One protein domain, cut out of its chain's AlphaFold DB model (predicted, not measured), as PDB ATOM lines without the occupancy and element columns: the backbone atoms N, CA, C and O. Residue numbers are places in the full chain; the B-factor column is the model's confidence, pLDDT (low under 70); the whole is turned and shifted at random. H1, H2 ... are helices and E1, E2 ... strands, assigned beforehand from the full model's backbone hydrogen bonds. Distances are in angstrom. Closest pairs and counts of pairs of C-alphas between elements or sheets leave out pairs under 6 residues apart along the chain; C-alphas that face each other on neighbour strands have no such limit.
ATOM      1  N   GLY A 171      -8.605 -31.548 -40.052       89.31
ATOM      2  CA  GLY A 171      -9.054 -31.702 -38.674       89.31
ATOM      3  C   GLY A 171      -8.339 -30.726 -37.741       89.31
ATOM      4  O   GLY A 171      -7.244 -30.252 -38.029       89.31
ATOM      5  N   THR A 172      -8.959 -30.450 -36.600       92.88
ATOM      6  CA  THR A 172      -8.309 -29.758 -35.485       92.88
ATOM      7  C   THR A 172      -7.814 -30.809 -34.500       92.88
ATOM      8  O   THR A 172      -8.628 -31.534 -33.930       92.88
ATOM      9  N   GLU A 173      -6.498 -30.901 -34.330       92.81
ATOM     10  CA  GLU A 173      -5.849 -31.821 -33.387       92.81
ATOM     11  C   GLU A 173      -5.541 -31.133 -32.051       92.81
ATOM     12  O   GLU A 173      -5.552 -31.790 -31.013       92.81
ATOM     13  N   LEU A 174      -5.310 -29.814 -32.064       93.50
ATOM     14  CA  LEU A 174      -5.023 -29.022 -30.868       93.50
ATOM     15  C   LEU A 174      -6.180 -28.091 -30.511       93.50
ATOM     16  O   LEU A 174      -6.793 -27.465 -31.379       93.50
ATOM     17  N   THR A 175      -6.433 -27.930 -29.219       96.06
ATOM     18  CA  THR A 175      -7.254 -26.833 -28.697       96.06
ATOM     19  C   THR A 175      -6.501 -25.498 -28.757       96.06
ATOM     20  O   THR A 175      -5.285 -25.457 -28.924       96.06
ATOM     21  N   GLU A 176      -7.224 -24.387 -28.612       96.50
ATOM     22  CA  GLU A 176      -6.632 -23.039 -28.574       96.50
ATOM     23  C   GLU A 176      -5.641 -22.872 -27.409       96.50
ATOM     24  O   GLU A 176      -4.574 -22.286 -27.582       96.50
ATOM     25  N   GLU A 177      -5.967 -23.434 -26.238       96.88
ATOM     26  CA  GLU A 177      -5.107 -23.409 -25.049       96.88
ATOM     27  C   GLU A 177      -3.802 -24.178 -25.296       96.88
ATOM     28  O   GLU A 177      -2.720 -23.646 -25.050       96.88
ATOM     29  N   GLU A 178      -3.891 -25.385 -25.866       97.50
ATOM     30  CA  GLU A 178      -2.716 -26.181 -26.247       97.50
ATOM     31  C   GLU A 178      -1.889 -25.479 -27.332       97.50
ATOM     32  O   GLU A 178      -0.661 -25.499 -27.279       97.50
ATOM     33  N   GLY A 179      -2.539 -24.811 -28.290       97.50
ATOM     34  CA  GLY A 179      -1.863 -24.001 -29.303       97.50
ATOM     35  C   GLY A 179      -1.078 -22.834 -28.696       97.50
ATOM     36  O   GLY A 179       0.061 -22.586 -29.091       97.50
ATOM     37  N   LEU A 180      -1.645 -22.147 -27.697       97.75
ATOM     38  CA  LEU A 180      -0.970 -21.049 -26.999       97.75
ATOM     39  C   LEU A 180       0.225 -21.554 -26.188       97.75
ATOM     40  O   LEU A 180       1.297 -20.948 -26.225       97.75
ATOM     41  N   GLU A 181       0.051 -22.657 -25.458       97.62
ATOM     42  CA  GLU A 181       1.146 -23.304 -24.733       97.62
ATOM     43  C   GLU A 181       2.263 -23.719 -25.694       97.62
ATOM     44  O   GLU A 181       3.435 -23.472 -25.406       97.62
ATOM     45  N   LYS A 182       1.907 -24.246 -26.873       97.38
ATOM     46  CA  LYS A 182       2.874 -24.645 -27.896       97.38
ATOM     47  C   LYS A 182       3.675 -23.468 -28.445       97.38
ATOM     48  O   LYS A 182       4.897 -23.553 -28.536       97.38
ATOM     49  N   ALA A 183       3.008 -22.358 -28.758       97.62
ATOM     50  CA  ALA A 183       3.676 -21.133 -29.188       97.62
ATOM     51  C   ALA A 183       4.660 -20.623 -28.123       97.62
ATOM     52  O   ALA A 183       5.802 -20.292 -28.442       97.62
ATOM     53  N   LYS A 184       4.241 -20.597 -26.848       97.81
ATOM     54  CA  LYS A 184       5.100 -20.164 -25.734       97.81
ATOM     55  C   LYS A 184       6.298 -21.084 -25.538       97.81
ATOM     56  O   LYS A 184       7.397 -20.579 -25.328       97.81
ATOM     57  N   GLU A 185       6.100 -22.399 -25.617       97.62
ATOM     58  CA  GLU A 185       7.172 -23.396 -25.529       97.62
ATOM     59  C   GLU A 185       8.238 -23.136 -26.599       97.62
ATOM     60  O   GLU A 185       9.396 -22.902 -26.261       97.62
ATOM     61  N   VAL A 186       7.833 -23.090 -27.872       97.38
ATOM     62  CA  VAL A 186       8.755 -22.926 -29.007       97.38
ATOM     63  C   VAL A 186       9.511 -21.599 -28.931       97.38
ATOM     64  O   VAL A 186      10.733 -21.582 -29.045       97.38
ATOM     65  N   LEU A 187       8.821 -20.486 -28.660       96.19
ATOM     66  CA  LEU A 187       9.471 -19.175 -28.558       96.19
ATOM     67  C   LEU A 187      10.399 -19.066 -27.342       96.19
ATOM     68  O   LEU A 187      11.409 -18.362 -27.396       96.19
ATOM     69  N   THR A 188      10.080 -19.759 -26.244       96.50
ATOM     70  CA  THR A 188      10.981 -19.847 -25.087       96.50
ATOM     71  C   THR A 188      12.249 -20.609 -25.457       96.50
ATOM     72  O   THR A 188      13.334 -20.154 -25.108       96.50
ATOM     73  N   SER A 189      12.139 -21.700 -26.221       96.31
ATOM     74  CA  SER A 189      13.307 -22.427 -26.728       96.31
ATOM     75  C   SER A 189      14.179 -21.566 -27.650       96.31
ATOM     76  O   SER A 189      15.392 -21.531 -27.447       96.31
ATOM     77  N   CYS A 190      13.593 -20.771 -28.554       93.56
ATOM     78  CA  CYS A 190      14.353 -19.803 -29.362       93.56
ATOM     79  C   CYS A 190      15.116 -18.797 -28.480       93.56
ATOM     80  O   CYS A 190      16.268 -18.451 -28.744       93.56
ATOM     81  N   LEU A 191      14.484 -18.318 -27.400       92.56
ATOM     82  CA  LEU A 191      15.116 -17.389 -26.462       92.56
ATOM     83  C   LEU A 191      16.281 -18.036 -25.704       92.56
ATOM     84  O   LEU A 191      17.311 -17.390 -25.505       92.56
ATOM     85  N   GLU A 192      16.130 -19.293 -25.289       93.38
ATOM     86  CA  GLU A 192      17.192 -20.077 -24.655       93.38
ATOM     87  C   GLU A 192      18.358 -20.309 -25.625       93.38
ATOM     88  O   GLU A 192      19.502 -20.028 -25.269       93.38
ATOM     89  N   ALA A 193      18.075 -20.703 -26.872       91.31
ATOM     90  CA  ALA A 193      19.078 -20.875 -27.924       91.31
ATOM     91  C   ALA A 193      19.869 -19.580 -28.172       91.31
ATOM     92  O   ALA A 193      21.102 -19.589 -28.206       91.31
ATOM     93  N   GLN A 194      19.173 -18.438 -28.234       88.94
ATOM     94  CA  GLN A 194      19.813 -17.129 -28.308       88.94
ATOM     95  C   GLN A 194      20.750 -16.912 -27.111       88.94
ATOM     96  O   GLN A 194      21.927 -16.610 -27.295       88.94
ATOM     97  N   GLN A 195      20.273 -17.097 -25.877       88.38
ATOM     98  CA  GLN A 195      21.096 -16.924 -24.674       88.38
ATOM     99  C   GLN A 195      22.346 -17.813 -24.661       88.38
ATOM    100  O   GLN A 195      23.407 -17.351 -24.233       88.38
ATOM    101  N   GLU A 196      22.230 -19.058 -25.122       89.56
ATOM    102  CA  GLU A 196      23.346 -20.000 -25.232       89.56
ATOM    103  C   GLU A 196      24.387 -19.548 -26.264       89.56
ATOM    104  O   GLU A 196      25.589 -19.643 -25.998       89.56
ATOM    105  N   GLN A 197      23.950 -18.987 -27.396       86.25
ATOM    106  CA  GLN A 197      24.832 -18.406 -28.413       86.25
ATOM    107  C   GLN A 197      25.613 -17.190 -27.883       86.25
ATOM    108  O   GLN A 197      26.761 -16.954 -28.270       86.25
ATOM    109  N   GLY A 198      25.020 -16.409 -26.976       81.88
ATOM    110  CA  GLY A 198      25.679 -15.301 -26.270       81.88
ATOM    111  C   GLY A 198      25.822 -14.000 -27.077       81.88
ATOM    112  O   GLY A 198      25.966 -12.925 -26.484       81.88
ATOM    113  N   TYR A 199      25.735 -14.078 -28.405       76.62
ATOM    114  CA  TYR A 199      25.855 -12.955 -29.334       76.62
ATOM    115  C   TYR A 199      24.803 -13.061 -30.434       76.62
ATOM    116  O   TYR A 199      24.585 -14.133 -30.984       76.62
ATOM    117  N   VAL A 200      24.194 -11.931 -30.780       74.44
ATOM    118  CA  VAL A 200      23.210 -11.829 -31.869       74.44
ATOM    119  C   VAL A 200      23.891 -11.757 -33.241       74.44
ATOM    120  O   VAL A 200      23.373 -12.222 -34.242       74.44
ATOM    121  N   HIS A 201      25.076 -11.154 -33.287       68.94
ATOM    122  CA  HIS A 201      25.978 -11.116 -34.439       68.94
ATOM    123  C   HIS A 201      27.407 -10.996 -33.893       68.94
ATOM    124  O   HIS A 201      27.552 -10.575 -32.747       68.94
ATOM    125  N   GLU A 202      28.438 -11.315 -34.687       68.44
ATOM    126  CA  GLU A 202      29.867 -11.439 -34.315       68.44
ATOM    127  C   GLU A 202      30.377 -10.514 -33.181       68.44
ATOM    128  O   GLU A 202      31.139 -10.975 -32.335       68.44
ATOM    129  N   ASP A 203      29.929  -9.253 -33.110       73.56
ATOM    130  CA  ASP A 203      30.357  -8.259 -32.111       73.56
ATOM    131  C   ASP A 203      29.226  -7.695 -31.215       73.56
ATOM    132  O   ASP A 203      29.458  -6.789 -30.408       73.56
ATOM    133  N   THR A 204      27.997  -8.206 -31.330       79.50
ATOM    134  CA  THR A 204      26.817  -7.697 -30.612       79.50
ATOM    135  C   THR A 204      26.408  -8.670 -29.505       79.50
ATOM    136  O   THR A 204      25.700  -9.644 -29.780       79.50
ATOM    137  N   PRO A 205      26.835  -8.443 -28.248       82.38
ATOM    138  CA  PRO A 205      26.444  -9.298 -27.137       82.38
ATOM    139  C   PRO A 205      24.956  -9.141 -26.839       82.38
ATOM    140  O   PRO A 205      24.380  -8.062 -27.000       82.38
ATOM    141  N   ILE A 206      24.353 -10.210 -26.332       85.00
ATOM    142  CA  ILE A 206      22.957 -10.186 -25.897       85.00
ATOM    143  C   ILE A 206      22.807  -9.256 -24.694       85.00
ATOM    144  O   ILE A 206      23.502  -9.399 -23.685       85.00
ATOM    145  N   ASP A 207      21.872  -8.310 -24.784       87.06
ATOM    146  CA  ASP A 207      21.484  -7.447 -23.674       87.06
ATOM    147  C   ASP A 207      20.488  -8.188 -22.759       87.06
ATOM    148  O   ASP A 207      19.345  -8.439 -23.163       87.06
ATOM    149  N   PRO A 208      20.844  -8.460 -21.488       87.62
ATOM    150  CA  PRO A 208      19.947  -9.111 -20.535       87.62
ATOM    151  C   PRO A 208      18.611  -8.384 -20.331       87.62
ATOM    152  O   PRO A 208      17.622  -8.999 -19.923       87.62
ATOM    153  N   LYS A 209      18.551  -7.066 -20.578       89.88
ATOM    154  CA  LYS A 209      17.299  -6.301 -20.515       89.88
ATOM    155  C   LYS A 209      16.362  -6.655 -21.662       89.88
ATOM    156  O   LYS A 209      15.162  -6.763 -21.418       89.88
ATOM    157  N   ILE A 210      16.897  -6.830 -22.871       88.38
ATOM    158  CA  ILE A 210      16.118  -7.242 -24.044       88.38
ATOM    159  C   ILE A 210      15.625  -8.669 -23.829       88.38
ATOM    160  O   ILE A 210      14.430  -8.908 -23.945       88.38
ATOM    161  N   THR A 211      16.487  -9.576 -23.369       90.44
ATOM    162  CA  THR A 211      16.089 -10.951 -23.037       90.44
ATOM    163  C   THR A 211      14.958 -11.008 -22.011       90.44
ATOM    164  O   THR A 211      13.965 -11.701 -22.206       90.44
ATOM    165  N   LYS A 212      15.055 -10.230 -20.925       92.75
ATOM    166  CA  LYS A 212      13.986 -10.164 -19.920       92.75
ATOM    167  C   LYS A 212      12.685  -9.593 -20.491       92.75
ATOM    168  O   LYS A 212      11.607  -9.999 -20.064       92.75
ATOM    169  N   LYS A 213      12.780  -8.628 -21.411       93.00
ATOM    170  CA  LYS A 213      11.613  -8.066 -22.094       93.00
ATOM    171  C   LYS A 213      10.951  -9.121 -22.982       93.00
ATOM    172  O   LYS A 213       9.751  -9.309 -22.854       93.00
ATOM    173  N   LEU A 214      11.729  -9.829 -23.799       92.94
ATOM    174  CA  LEU A 214      11.252 -10.903 -24.673       92.94
ATOM    175  C   LEU A 214      10.535 -12.001 -23.882       92.94
ATOM    176  O   LEU A 214       9.413 -12.343 -24.223       92.94
ATOM    177  N   ALA A 215      11.119 -12.468 -22.773       94.88
ATOM    178  CA  ALA A 215      10.466 -13.446 -21.900       94.88
ATOM    179  C   ALA A 215       9.095 -12.958 -21.392       94.88
ATOM    180  O   ALA A 215       8.119 -13.699 -21.413       94.88
ATOM    181  N   ALA A 216       8.996 -11.684 -20.993       95.81
ATOM    182  CA  ALA A 216       7.728 -11.104 -20.554       95.81
ATOM    183  C   ALA A 216       6.709 -10.942 -21.698       95.81
ATOM    184  O   ALA A 216       5.512 -11.065 -21.451       95.81
ATOM    185  N   GLU A 217       7.158 -10.656 -22.927       95.50
ATOM    186  CA  GLU A 217       6.293 -10.607 -24.117       95.50
ATOM    187  C   GLU A 217       5.762 -12.004 -24.476       95.50
ATOM    188  O   GLU A 217       4.568 -12.141 -24.729       95.50
ATOM    189  N   ILE A 218       6.604 -13.045 -24.406       96.19
ATOM    190  CA  ILE A 218       6.199 -14.448 -24.610       96.19
ATOM    191  C   ILE A 218       5.154 -14.863 -23.564       96.19
ATOM    192  O   ILE A 218       4.088 -15.376 -23.911       96.19
ATOM    193  N   ASP A 219       5.403 -14.583 -22.282       96.31
ATOM    194  CA  ASP A 219       4.457 -14.885 -21.200       96.31
ATOM    195  C   ASP A 219       3.100 -14.188 -21.398       96.31
ATOM    196  O   ASP A 219       2.054 -14.748 -21.046       96.31
ATOM    197  N   ALA A 220       3.115 -12.986 -21.981       96.50
ATOM    198  CA  ALA A 220       1.945 -12.153 -22.240       96.50
ATOM    199  C   ALA A 220       1.241 -12.435 -23.581       96.50
ATOM    200  O   ALA A 220       0.260 -11.748 -23.889       96.50
ATOM    201  N   LEU A 221       1.694 -13.429 -24.358       97.19
ATOM    202  CA  LEU A 221       0.991 -13.851 -25.569       97.19
ATOM    203  C   LEU A 221      -0.467 -14.198 -25.254       97.19
ATOM    204  O   LEU A 221      -0.765 -14.881 -24.264       97.19
ATOM    205  N   HIS A 222      -1.356 -13.731 -26.121       95.19
ATOM    206  CA  HIS A 222      -2.795 -13.932 -26.039       95.19
ATOM    207  C   HIS A 222      -3.378 -14.161 -27.432       95.19
ATOM    208  O   HIS A 222      -2.760 -13.836 -28.441       95.19
ATOM    209  N   VAL A 223      -4.570 -14.746 -27.471       95.38
ATOM    210  CA  VAL A 223      -5.305 -15.037 -28.706       95.38
ATOM    211  C   VAL A 223      -5.700 -13.728 -29.387       95.38
ATOM    212  O   VAL A 223      -6.201 -12.818 -28.723       95.38
ATOM    213  N   SER A 224      -5.466 -13.640 -30.695       93.94
ATOM    214  CA  SER A 224      -5.901 -12.515 -31.526       93.94
ATOM    215  C   SER A 224      -7.423 -12.519 -31.703       93.94
ATOM    216  O   SER A 224      -8.065 -13.570 -31.701       93.94
ATOM    217  N   GLU A 225      -8.016 -11.341 -31.899       90.88
ATOM    218  CA  GLU A 225      -9.412 -11.240 -32.349       90.88
ATOM    219  C   GLU A 225      -9.577 -11.653 -33.822       90.88
ATOM    220  O   GLU A 225     -10.685 -11.987 -34.256       90.88
ATOM    221  N   ASP A 226      -8.488 -11.630 -34.594       91.06
ATOM    222  CA  ASP A 226      -8.479 -12.088 -35.973       91.06
ATOM    223  C   ASP A 226      -8.437 -13.619 -36.056       91.06
ATOM    224  O   ASP A 226      -7.852 -14.309 -35.221       91.06
ATOM    225  N   VAL A 227      -9.045 -14.168 -37.112       91.38
ATOM    226  CA  VAL A 227      -9.208 -15.618 -37.271       91.38
ATOM    227  C   VAL A 227      -8.804 -16.056 -38.672       91.38
ATOM    228  O   VAL A 227      -9.225 -15.461 -39.669       91.38
ATOM    229  N   ILE A 228      -8.043 -17.148 -38.739       95.00
ATOM    230  CA  ILE A 228      -7.674 -17.837 -39.975       95.00
ATOM    231  C   ILE A 228      -8.060 -19.312 -39.843       95.00
ATOM    232  O   ILE A 228      -7.665 -20.000 -38.905       95.00
ATOM    233  N   ALA A 229      -8.832 -19.818 -40.800       96.00
ATOM    234  CA  ALA A 229      -9.181 -21.234 -40.865       96.00
ATOM    235  C   ALA A 229      -7.898 -22.076 -40.942       96.00
ATOM    236  O   ALA A 229      -6.991 -21.742 -41.708       96.00
ATOM    237  N   GLY A 230      -7.820 -23.128 -40.126       95.75
ATOM    238  CA  GLY A 230      -6.630 -23.978 -40.007       95.75
ATOM    239  C   GLY A 230      -5.527 -23.472 -39.067       95.75
ATOM    240  O   GLY A 230      -4.611 -24.241 -38.783       95.75
ATOM    241  N   TYR A 231      -5.611 -22.246 -38.527       96.94
ATOM    242  CA  TYR A 231      -4.580 -21.684 -37.640       96.94
ATOM    243  C   TYR A 231      -5.179 -20.992 -36.408       96.94
ATOM    244  O   TYR A 231      -6.218 -20.340 -36.485       96.94
ATOM    245  N   TYR A 232      -4.513 -21.109 -35.263       97.19
ATOM    246  CA  TYR A 232      -4.695 -20.183 -34.146       97.19
ATOM    247  C   TYR A 232      -3.757 -18.992 -34.334       97.19
ATOM    248  O   TYR A 232      -2.607 -19.178 -34.732       97.19
ATOM    249  N   LEU A 233      -4.250 -17.783 -34.061       96.38
ATOM    250  CA  LEU A 233      -3.469 -16.550 -34.125       96.38
ATOM    251  C   LEU A 233      -3.235 -16.004 -32.723       96.38
ATOM    252  O   LEU A 233      -4.177 -15.862 -31.944       96.38
ATOM    253  N   PHE A 234      -1.987 -15.654 -32.431       96.81
ATOM    254  CA  PHE A 234      -1.587 -15.041 -31.171       96.81
ATOM    255  C   PHE A 234      -0.842 -13.727 -31.404       96.81
ATOM    256  O   PHE A 234      -0.094 -13.577 -32.371       96.81
ATOM    257  N   GLU A 235      -1.032 -12.799 -30.473       94.31
ATOM    258  CA  GLU A 235      -0.437 -11.464 -30.437       94.31
ATOM    259  C   GLU A 235       0.207 -11.202 -29.070       94.31
ATOM    260  O   GLU A 235      -0.013 -11.929 -28.099       94.31
ATOM    261  N   GLY A 236       0.984 -10.120 -28.973       87.44
ATOM    262  CA  GLY A 236       1.557  -9.644 -27.707       87.44
ATOM    263  C   GLY A 236       3.051  -9.336 -27.760       87.44
ATOM    264  O   GLY A 236       3.578  -8.736 -26.824       87.44
ATOM    265  N   MET A 237       3.725  -9.685 -28.858       89.06
ATOM    266  CA  MET A 237       5.136  -9.364 -29.072       89.06
ATOM    267  C   MET A 237       5.295  -8.076 -29.874       89.06
ATOM    268  O   MET A 237       4.542  -7.812 -30.808       89.06
ATOM    269  N   GLY A 238       6.299  -7.266 -29.528       81.88
ATOM    270  CA  GLY A 238       6.492  -5.963 -30.173       81.88
ATOM    271  C   GLY A 238       6.929  -6.044 -31.641       81.88
ATOM    272  O   GLY A 238       6.571  -5.170 -32.426       81.88
ATOM    273  N   ASN A 239       7.684  -7.087 -32.004       81.31
ATOM    274  CA  ASN A 239       8.339  -7.207 -33.314       81.31
ATOM    275  C   ASN A 239       7.845  -8.388 -34.159       81.31
ATOM    276  O   ASN A 239       8.230  -8.504 -35.320       81.31
ATOM    277  N   LEU A 240       6.994  -9.242 -33.586       88.38
ATOM    278  CA  LEU A 240       6.324 -10.340 -34.276       88.38
ATOM    279  C   LEU A 240       4.818 -10.066 -34.194       88.38
ATOM    280  O   LEU A 240       4.207 -10.411 -33.181       88.38
ATOM    281  N   PRO A 241       4.228  -9.386 -35.198       88.44
ATOM    282  CA  PRO A 241       2.829  -8.971 -35.143       88.44
ATOM    283  C   PRO A 241       1.858 -10.129 -34.932       88.44
ATOM    284  O   PRO A 241       0.883  -9.967 -34.212       88.44
ATOM    285  N   TYR A 242       2.149 -11.288 -35.525       93.25
ATOM    286  CA  TYR A 242       1.352 -12.498 -35.361       93.25
ATOM    287  C   TYR A 242       2.247 -13.718 -35.178       93.25
ATOM    288  O   TYR A 242       3.236 -13.895 -35.895       93.25
ATOM    289  N   ILE A 243       1.839 -14.593 -34.267       95.62
ATOM    290  CA  ILE A 243       2.296 -15.977 -34.177       95.62
ATOM    291  C   ILE A 243       1.137 -16.859 -34.629       95.62
ATOM    292  O   ILE A 243       0.014 -16.700 -34.151       95.62
ATOM    293  N   LEU A 244       1.397 -17.766 -35.563       96.88
ATOM    294  CA  LEU A 244       0.409 -18.694 -36.089       96.88
ATOM    295  C   LEU A 244       0.744 -20.095 -35.594       96.88
ATOM    296  O   LEU A 244       1.895 -20.512 -35.671       96.88
ATOM    297  N   VAL A 245      -0.255 -20.837 -35.130       97.44
ATOM    298  CA  VAL A 245      -0.102 -22.260 -34.804       97.44
ATOM    299  C   VAL A 245      -1.083 -23.061 -35.633       97.44
ATOM    300  O   VAL A 245      -2.291 -22.834 -35.557       97.44
ATOM    301  N   GLU A 246      -0.580 -23.985 -36.444       96.81
ATOM    302  CA  GLU A 246      -1.422 -24.831 -37.283       96.81
ATOM    303  C   GLU A 246      -2.250 -25.789 -36.416       96.81
ATOM    304  O   GLU A 246      -1.716 -26.588 -35.645       96.81
ATOM    305  N   LYS A 247      -3.578 -25.747 -36.575       96.25
ATOM    306  CA  LYS A 247      -4.533 -26.523 -35.765       96.25
ATOM    307  C   LYS A 247      -4.359 -28.041 -35.916       96.25
ATOM    308  O   LYS A 247      -4.709 -28.780 -34.996       96.25
ATOM    309  N   SER A 248      -3.880 -28.511 -37.071       93.88
ATOM    310  CA  SER A 248      -3.727 -29.937 -37.404       93.88
ATOM    311  C   SER A 248      -2.397 -30.553 -36.978       93.88
ATOM    312  O   SER A 248      -2.338 -31.761 -36.770       93.88
ATOM    313  N   THR A 249      -1.325 -29.767 -36.888       94.44
ATOM    314  CA  THR A 249       0.041 -30.288 -36.670       94.44
ATOM    315  C   THR A 249       0.682 -29.737 -35.402       94.44
ATOM    316  O   THR A 249       1.525 -30.404 -34.808       94.44
ATOM    317  N   GLY A 250       0.267 -28.546 -34.962       94.62
ATOM    318  CA  GLY A 250       0.933 -27.796 -33.902       94.62
ATOM    319  C   GLY A 250       2.199 -27.078 -34.371       94.62
ATOM    320  O   GLY A 250       2.925 -26.553 -33.528       94.62
ATOM    321  N   ASP A 251       2.471 -27.053 -35.681       95.75
ATOM    322  CA  ASP A 251       3.584 -26.291 -36.245       95.75
ATOM    323  C   ASP A 251       3.387 -24.794 -35.977       95.75
ATOM    324  O   ASP A 251       2.285 -24.254 -36.128       95.75
ATOM    325  N   VAL A 252       4.467 -24.131 -35.557       96.25
ATOM    326  CA  VAL A 252       4.477 -22.716 -35.178       96.25
ATOM    327  C   VAL A 252       5.115 -21.902 -36.295       96.25
ATOM    328  O   VAL A 252       6.170 -22.259 -36.809       96.25
ATOM    329  N   TYR A 253       4.489 -20.787 -36.645       95.56
ATOM    330  CA  TYR A 253       4.963 -19.833 -37.638       95.56
ATOM    331  C   TYR A 253       4.926 -18.427 -37.050       95.56
ATOM    332  O   TYR A 253       4.133 -18.131 -36.153       95.56
ATOM    333  N   CYS A 254       5.743 -17.528 -37.582       93.12
ATOM    334  CA  CYS A 254       5.733 -16.127 -37.184       93.12
ATOM    335  C   CYS A 254       5.606 -15.210 -38.398       93.12
ATOM    336  O   CYS A 254       6.158 -15.477 -39.465       93.12
ATOM    337  N   LYS A 255       4.871 -14.113 -38.216       91.88
ATOM    338  CA  LYS A 255       4.817 -12.993 -39.150       91.88
ATOM    339  C   LYS A 255       5.907 -11.994 -38.778       91.88
ATOM    340  O   LYS A 255       5.980 -11.575 -37.624       91.88
ATOM    341  N   THR A 256       6.683 -11.545 -39.759       88.25
ATOM    342  CA  THR A 256       7.619 -10.419 -39.611       88.25
ATOM    343  C   THR A 256       7.287  -9.291 -40.585       88.25
ATOM    344  O   THR A 256       6.716  -9.520 -41.656       88.25
ATOM    345  N   GLY A 257       7.618  -8.058 -40.193       81.31
ATOM    346  CA  GLY A 257       7.301  -6.836 -40.932       81.31
ATOM    347  C   GLY A 257       5.856  -6.360 -40.725       81.31
ATOM    348  O   GLY A 257       4.950  -7.140 -40.423       81.31
ATOM    349  N   SER A 258       5.650  -5.055 -40.859       69.00
ATOM    350  CA  SER A 258       4.351  -4.385 -40.758       69.00
ATOM    351  C   SER A 258       3.954  -3.882 -42.139       69.00
ATOM    352  O   SER A 258       4.808  -3.268 -42.770       69.00
ATOM    353  N   GLY A 259       2.689  -4.079 -42.537       68.50
ATOM    354  CA  GLY A 259       2.038  -3.734 -43.823       68.50
ATOM    355  C   GLY A 259       2.374  -2.400 -44.514       68.50
ATOM    356  O   GLY A 259       1.899  -2.151 -45.621       68.50
ATOM    357  N   ASP A 260       3.143  -1.534 -43.864       71.25
ATOM    358  CA  ASP A 260       3.610  -0.245 -44.344       71.25
ATOM    359  C   ASP A 260       4.881  -0.411 -45.194       71.25
ATOM    360  O   ASP A 260       6.002  -0.535 -44.688       71.25
ATOM    361  N   ALA A 261       4.709  -0.355 -46.512       66.06
ATOM    362  CA  ALA A 261       5.819  -0.165 -47.433       66.06
ATOM    363  C   ALA A 261       6.152   1.331 -47.595       66.06
ATOM    364  O   ALA A 261       5.313   2.187 -47.342       66.06
ATOM    365  N   GLY A 262       7.400   1.674 -47.944       58.78
ATOM    366  CA  GLY A 262       7.774   3.087 -48.161       58.78
ATOM    367  C   GLY A 262       9.231   3.458 -47.879       58.78
ATOM    368  O   GLY A 262       9.677   4.545 -48.239       58.78
ATOM    369  N   ASN A 263      10.010   2.536 -47.317       61.53
ATOM    370  CA  ASN A 263      11.464   2.648 -47.240       61.53
ATOM    371  C   ASN A 263      12.066   1.614 -48.197       61.53
ATOM    372  O   ASN A 263      11.523   0.518 -48.303       61.53
ATOM    373  N   GLY A 264      13.163   1.930 -48.892       63.88
ATOM    374  CA  GLY A 264      13.777   1.084 -49.938       63.88
ATOM    375  C   GLY A 264      14.354  -0.262 -49.460       63.88
ATOM    376  O   GLY A 264      15.245  -0.807 -50.104       63.88
ATOM    377  N   SER A 265      13.872  -0.771 -48.328       70.81
ATOM    378  CA  SER A 265      14.297  -1.954 -47.585       70.81
ATOM    379  C   SER A 265      13.091  -2.689 -46.970       70.81
ATOM    380  O   SER A 265      13.116  -3.056 -45.797       70.81
ATOM    381  N   TYR A 266      11.998  -2.845 -47.723       82.38
ATOM    382  CA  TYR A 266      10.808  -3.560 -47.256       82.38
ATOM    383  C   TYR A 266      10.993  -5.080 -47.351       82.38
ATOM    384  O   TYR A 266      11.391  -5.603 -48.398       82.38
ATOM    385  N   VAL A 267      10.661  -5.758 -46.253       85.88
ATOM    386  CA  VAL A 267      10.602  -7.213 -46.123       85.88
ATOM    387  C   VAL A 267       9.417  -7.555 -45.218       85.88
ATOM    388  O   VAL A 267       9.340  -7.073 -44.089       85.88
ATOM    389  N   GLU A 268       8.511  -8.396 -45.703       89.69
ATOM    390  CA  GLU A 268       7.462  -9.027 -44.901       89.69
ATOM    391  C   GLU A 268       7.484 -10.537 -45.132       89.69
ATOM    392  O   GLU A 268       7.546 -10.975 -46.281       89.69
ATOM    393  N   THR A 269       7.423 -11.338 -44.068       90.44
ATOM    394  CA  THR A 269       7.463 -12.804 -44.186       90.44
ATOM    395  C   THR A 269       6.472 -13.492 -43.266       90.44
ATOM    396  O   THR A 269       6.174 -12.985 -42.185       90.44
ATOM    397  N   ILE A 270       6.013 -14.674 -43.673       92.88
ATOM    398  CA  ILE A 270       5.639 -15.740 -42.741       92.88
ATOM    399  C   ILE A 270       6.675 -16.838 -42.897       92.88
ATOM    400  O   ILE A 270       6.952 -17.247 -44.020       92.88
ATOM    401  N   GLN A 271       7.222 -17.310 -41.786       91.62
ATOM    402  CA  GLN A 271       8.196 -18.398 -41.774       91.62
ATOM    403  C   GLN A 271       7.891 -19.363 -40.636       91.62
ATOM    404  O   GLN A 271       7.362 -18.944 -39.594       91.62
ATOM    405  N   LYS A 272       8.206 -20.643 -40.840       93.19
ATOM    406  CA  LYS A 272       8.139 -21.636 -39.771       93.19
ATOM    407  C   LYS A 272       9.165 -21.293 -38.690       93.19
ATOM    408  O   LYS A 272      10.234 -20.763 -38.978       93.19
ATOM    409  N   VAL A 273       8.805 -21.533 -37.435       92.81
ATOM    410  CA  VAL A 273       9.682 -21.310 -36.288       92.81
ATOM    411  C   VAL A 273      10.258 -22.640 -35.842       92.81
ATOM    412  O   VAL A 273       9.536 -23.500 -35.332       92.81
ATOM    413  N   GLU A 274      11.570 -22.768 -35.983       91.88
ATOM    414  CA  GLU A 274      12.328 -23.871 -35.409       91.88
ATOM    415  C   GLU A 274      12.783 -23.501 -33.992       91.88
ATOM    416  O   GLU A 274      13.206 -22.377 -33.719       91.88
ATOM    417  N   ALA A 275      12.659 -24.444 -33.058       88.75
ATOM    418  CA  ALA A 275      12.869 -24.190 -31.629       88.75
ATOM    419  C   ALA A 275      14.320 -23.816 -31.265       88.75
ATOM    420  O   ALA A 275      14.563 -23.328 -30.164       88.75
ATOM    421  N   ASP A 276      15.276 -24.059 -32.160       88.31
ATOM    422  CA  ASP A 276      16.693 -23.724 -32.019       88.31
ATOM    423  C   ASP A 276      17.112 -22.473 -32.813       88.31
ATOM    424  O   ASP A 276      18.298 -22.134 -32.832       88.31
ATOM    425  N   ASP A 277      16.162 -21.744 -33.412       87.19
ATOM    426  CA  ASP A 277      16.437 -20.480 -34.098       87.19
ATOM    427  C   ASP A 277      16.782 -19.366 -33.090       87.19
ATOM    428  O   ASP A 277      15.920 -18.709 -32.495       87.19
ATOM    429  N   ALA A 278      18.086 -19.157 -32.898       84.25
ATOM    430  CA  ALA A 278      18.655 -18.133 -32.028       84.25
ATOM    431  C   ALA A 278      18.486 -16.694 -32.564       84.25
ATOM    432  O   ALA A 278      18.557 -15.723 -31.793       84.25
ATOM    433  N   ASP A 279      18.251 -16.542 -33.868       83.31
ATOM    434  CA  ASP A 279      18.243 -15.251 -34.552       83.31
ATOM    435  C   ASP A 279      16.824 -14.681 -34.695       83.31
ATOM    436  O   ASP A 279      16.659 -13.458 -34.759       83.31
ATOM    437  N   LEU A 280      15.788 -15.528 -34.642       84.50
ATOM    438  CA  LEU A 280      14.381 -15.129 -34.741       84.50
ATOM    439  C   LEU A 280      14.034 -13.912 -33.871       84.50
ATOM    440  O   LEU A 280      13.491 -12.910 -34.340       84.50
ATOM    441  N   LEU A 281      14.352 -13.988 -32.575       85.00
ATOM    442  CA  LEU A 281      13.961 -12.967 -31.595       85.00
ATOM    443  C   LEU A 281      14.864 -11.729 -31.612       85.00
ATOM    444  O   LEU A 281      14.595 -10.751 -30.909       85.00
ATOM    445  N   ALA A 282      15.937 -11.746 -32.402       78.75
ATOM    446  CA  ALA A 282      16.783 -10.579 -32.589       78.75
ATOM    447  C   ALA A 282      16.200  -9.566 -33.592       78.75
ATOM    448  O   ALA A 282      16.577  -8.383 -33.569       78.75
ATOM    449  N   ILE A 283      15.256 -10.002 -34.433       72.44
ATOM    450  CA  ILE A 283      14.576  -9.170 -35.428       72.44
ATOM    451  C   ILE A 283      13.890  -7.975 -34.738       72.44
ATOM    452  O   ILE A 283      13.173  -8.107 -33.744       72.44
ATOM    453  N   GLY A 284      14.177  -6.767 -35.233       63.75
ATOM    454  CA  GLY A 284      13.644  -5.494 -34.723       63.75
ATOM    455  C   GLY A 284      14.192  -5.020 -33.364       63.75
ATOM    456  O   GLY A 284      13.942  -3.878 -32.981       63.75
ATOM    457  N   TYR A 285      14.938  -5.850 -32.626       68.88
ATOM    458  CA  TYR A 285      15.601  -5.453 -31.371       68.88
ATOM    459  C   TYR A 285      17.078  -5.118 -31.567       68.88
ATOM    460  O   TYR A 285      17.584  -4.185 -30.944       68.88
ATOM    461  N   TYR A 286      17.749  -5.869 -32.439       65.06
ATOM    462  CA  TYR A 286      19.167  -5.687 -32.754       65.06
ATOM    463  C   TYR A 286      19.406  -5.350 -34.227       65.06
ATOM    464  O   TYR A 286      20.394  -4.696 -34.541       65.06
ATOM    465  N   PHE A 287      18.497  -5.764 -35.113       60.06
ATOM    466  CA  PHE A 287      18.615  -5.605 -36.569       60.06
ATOM    467  C   PHE A 287      17.727  -4.490 -37.156       60.06
ATOM    468  O   PHE A 287      17.425  -4.520 -38.345       60.06
ATOM    469  N   GLY A 288      17.268  -3.552 -36.315       52.84
ATOM    470  CA  GLY A 288      16.420  -2.416 -36.714       52.84
ATOM    471  C   GLY A 288      17.165  -1.280 -37.408       52.84
ATOM    472  O   GLY A 288      18.363  -1.077 -37.106       52.84
TER     473      GLY A 288
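AT A GLANCE: This is residues 171 to 288 of the 288 residues of an uncharacterized protein of Anaerotignum lactatifermentans (UniProt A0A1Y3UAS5). A twisted sheet of four strands, E2 to E5, is crossed on one face by the long helix H1, and the shorter helix H2 packs side by side with H1, off the sheet. H1 and the sheet make two layers, and residues 273 to 288 form a tail with no named element. The printed part has 118 residues with two named helices and five named strands, in the order H1 E1 H2 E2 E3 E4 E5. The class is mixed, with under half of the residues in named elements; the whole is compact, with a radius of gyration of the C-alphas of 14.5 A and spans of 46 by 35 by 20 A.

HOW THE PARTS SIT: E2, residues 231 to 235, E3, 243 to 246, E4, 252 to 256, and E5, 267 to 272, form a meander, each strand the antiparallel neighbour and hairpin partner of the one before. Within hydrogen-bond range are N 232 and O 245 at 2.8 A, N 244 and O 253 at 2.8 A, and N 254 and O 271 at 2.9 A. H1, residues 176 to 197, is on the sheet at a height of 10.1 A, over E2, E3 and E4, and runs only just across the strands, at 61 degrees to E2 on the local plane. The closest C-alphas of H1 and E3 are those of Gly 179 and Val 245, 6.0 A apart. H2, residues 208 to 219, is not on the sheet but touches H1, opposite ways at a shallow tilt of 13 degrees; their closest C-alphas, of Lys 184 and Ile 218, are 5.9 A apart. In H1 and H2 every O i to N i+4 pair is within hydrogen-bond range. E1, residues 199 to 201, pairs with no named strand.

IN THESE COORDINATES: H1 spans 31.8 A from C-alpha 176 at (-6.632, -23.039, -28.574), H2 16.5 A, and E5 16.0 A to C-alpha 272 at (8.139, -21.636, -39.771).

THE WHOLE: The two C-alphas farthest apart, of Gly 171 and Asp 203, are 46.3 A apart. The printed part has no cut, and the link from H2 to E2 is long. The pLDDT is under 70 at residues 201 to 202, 258 to 259, 261 to 264 and 284 to 288.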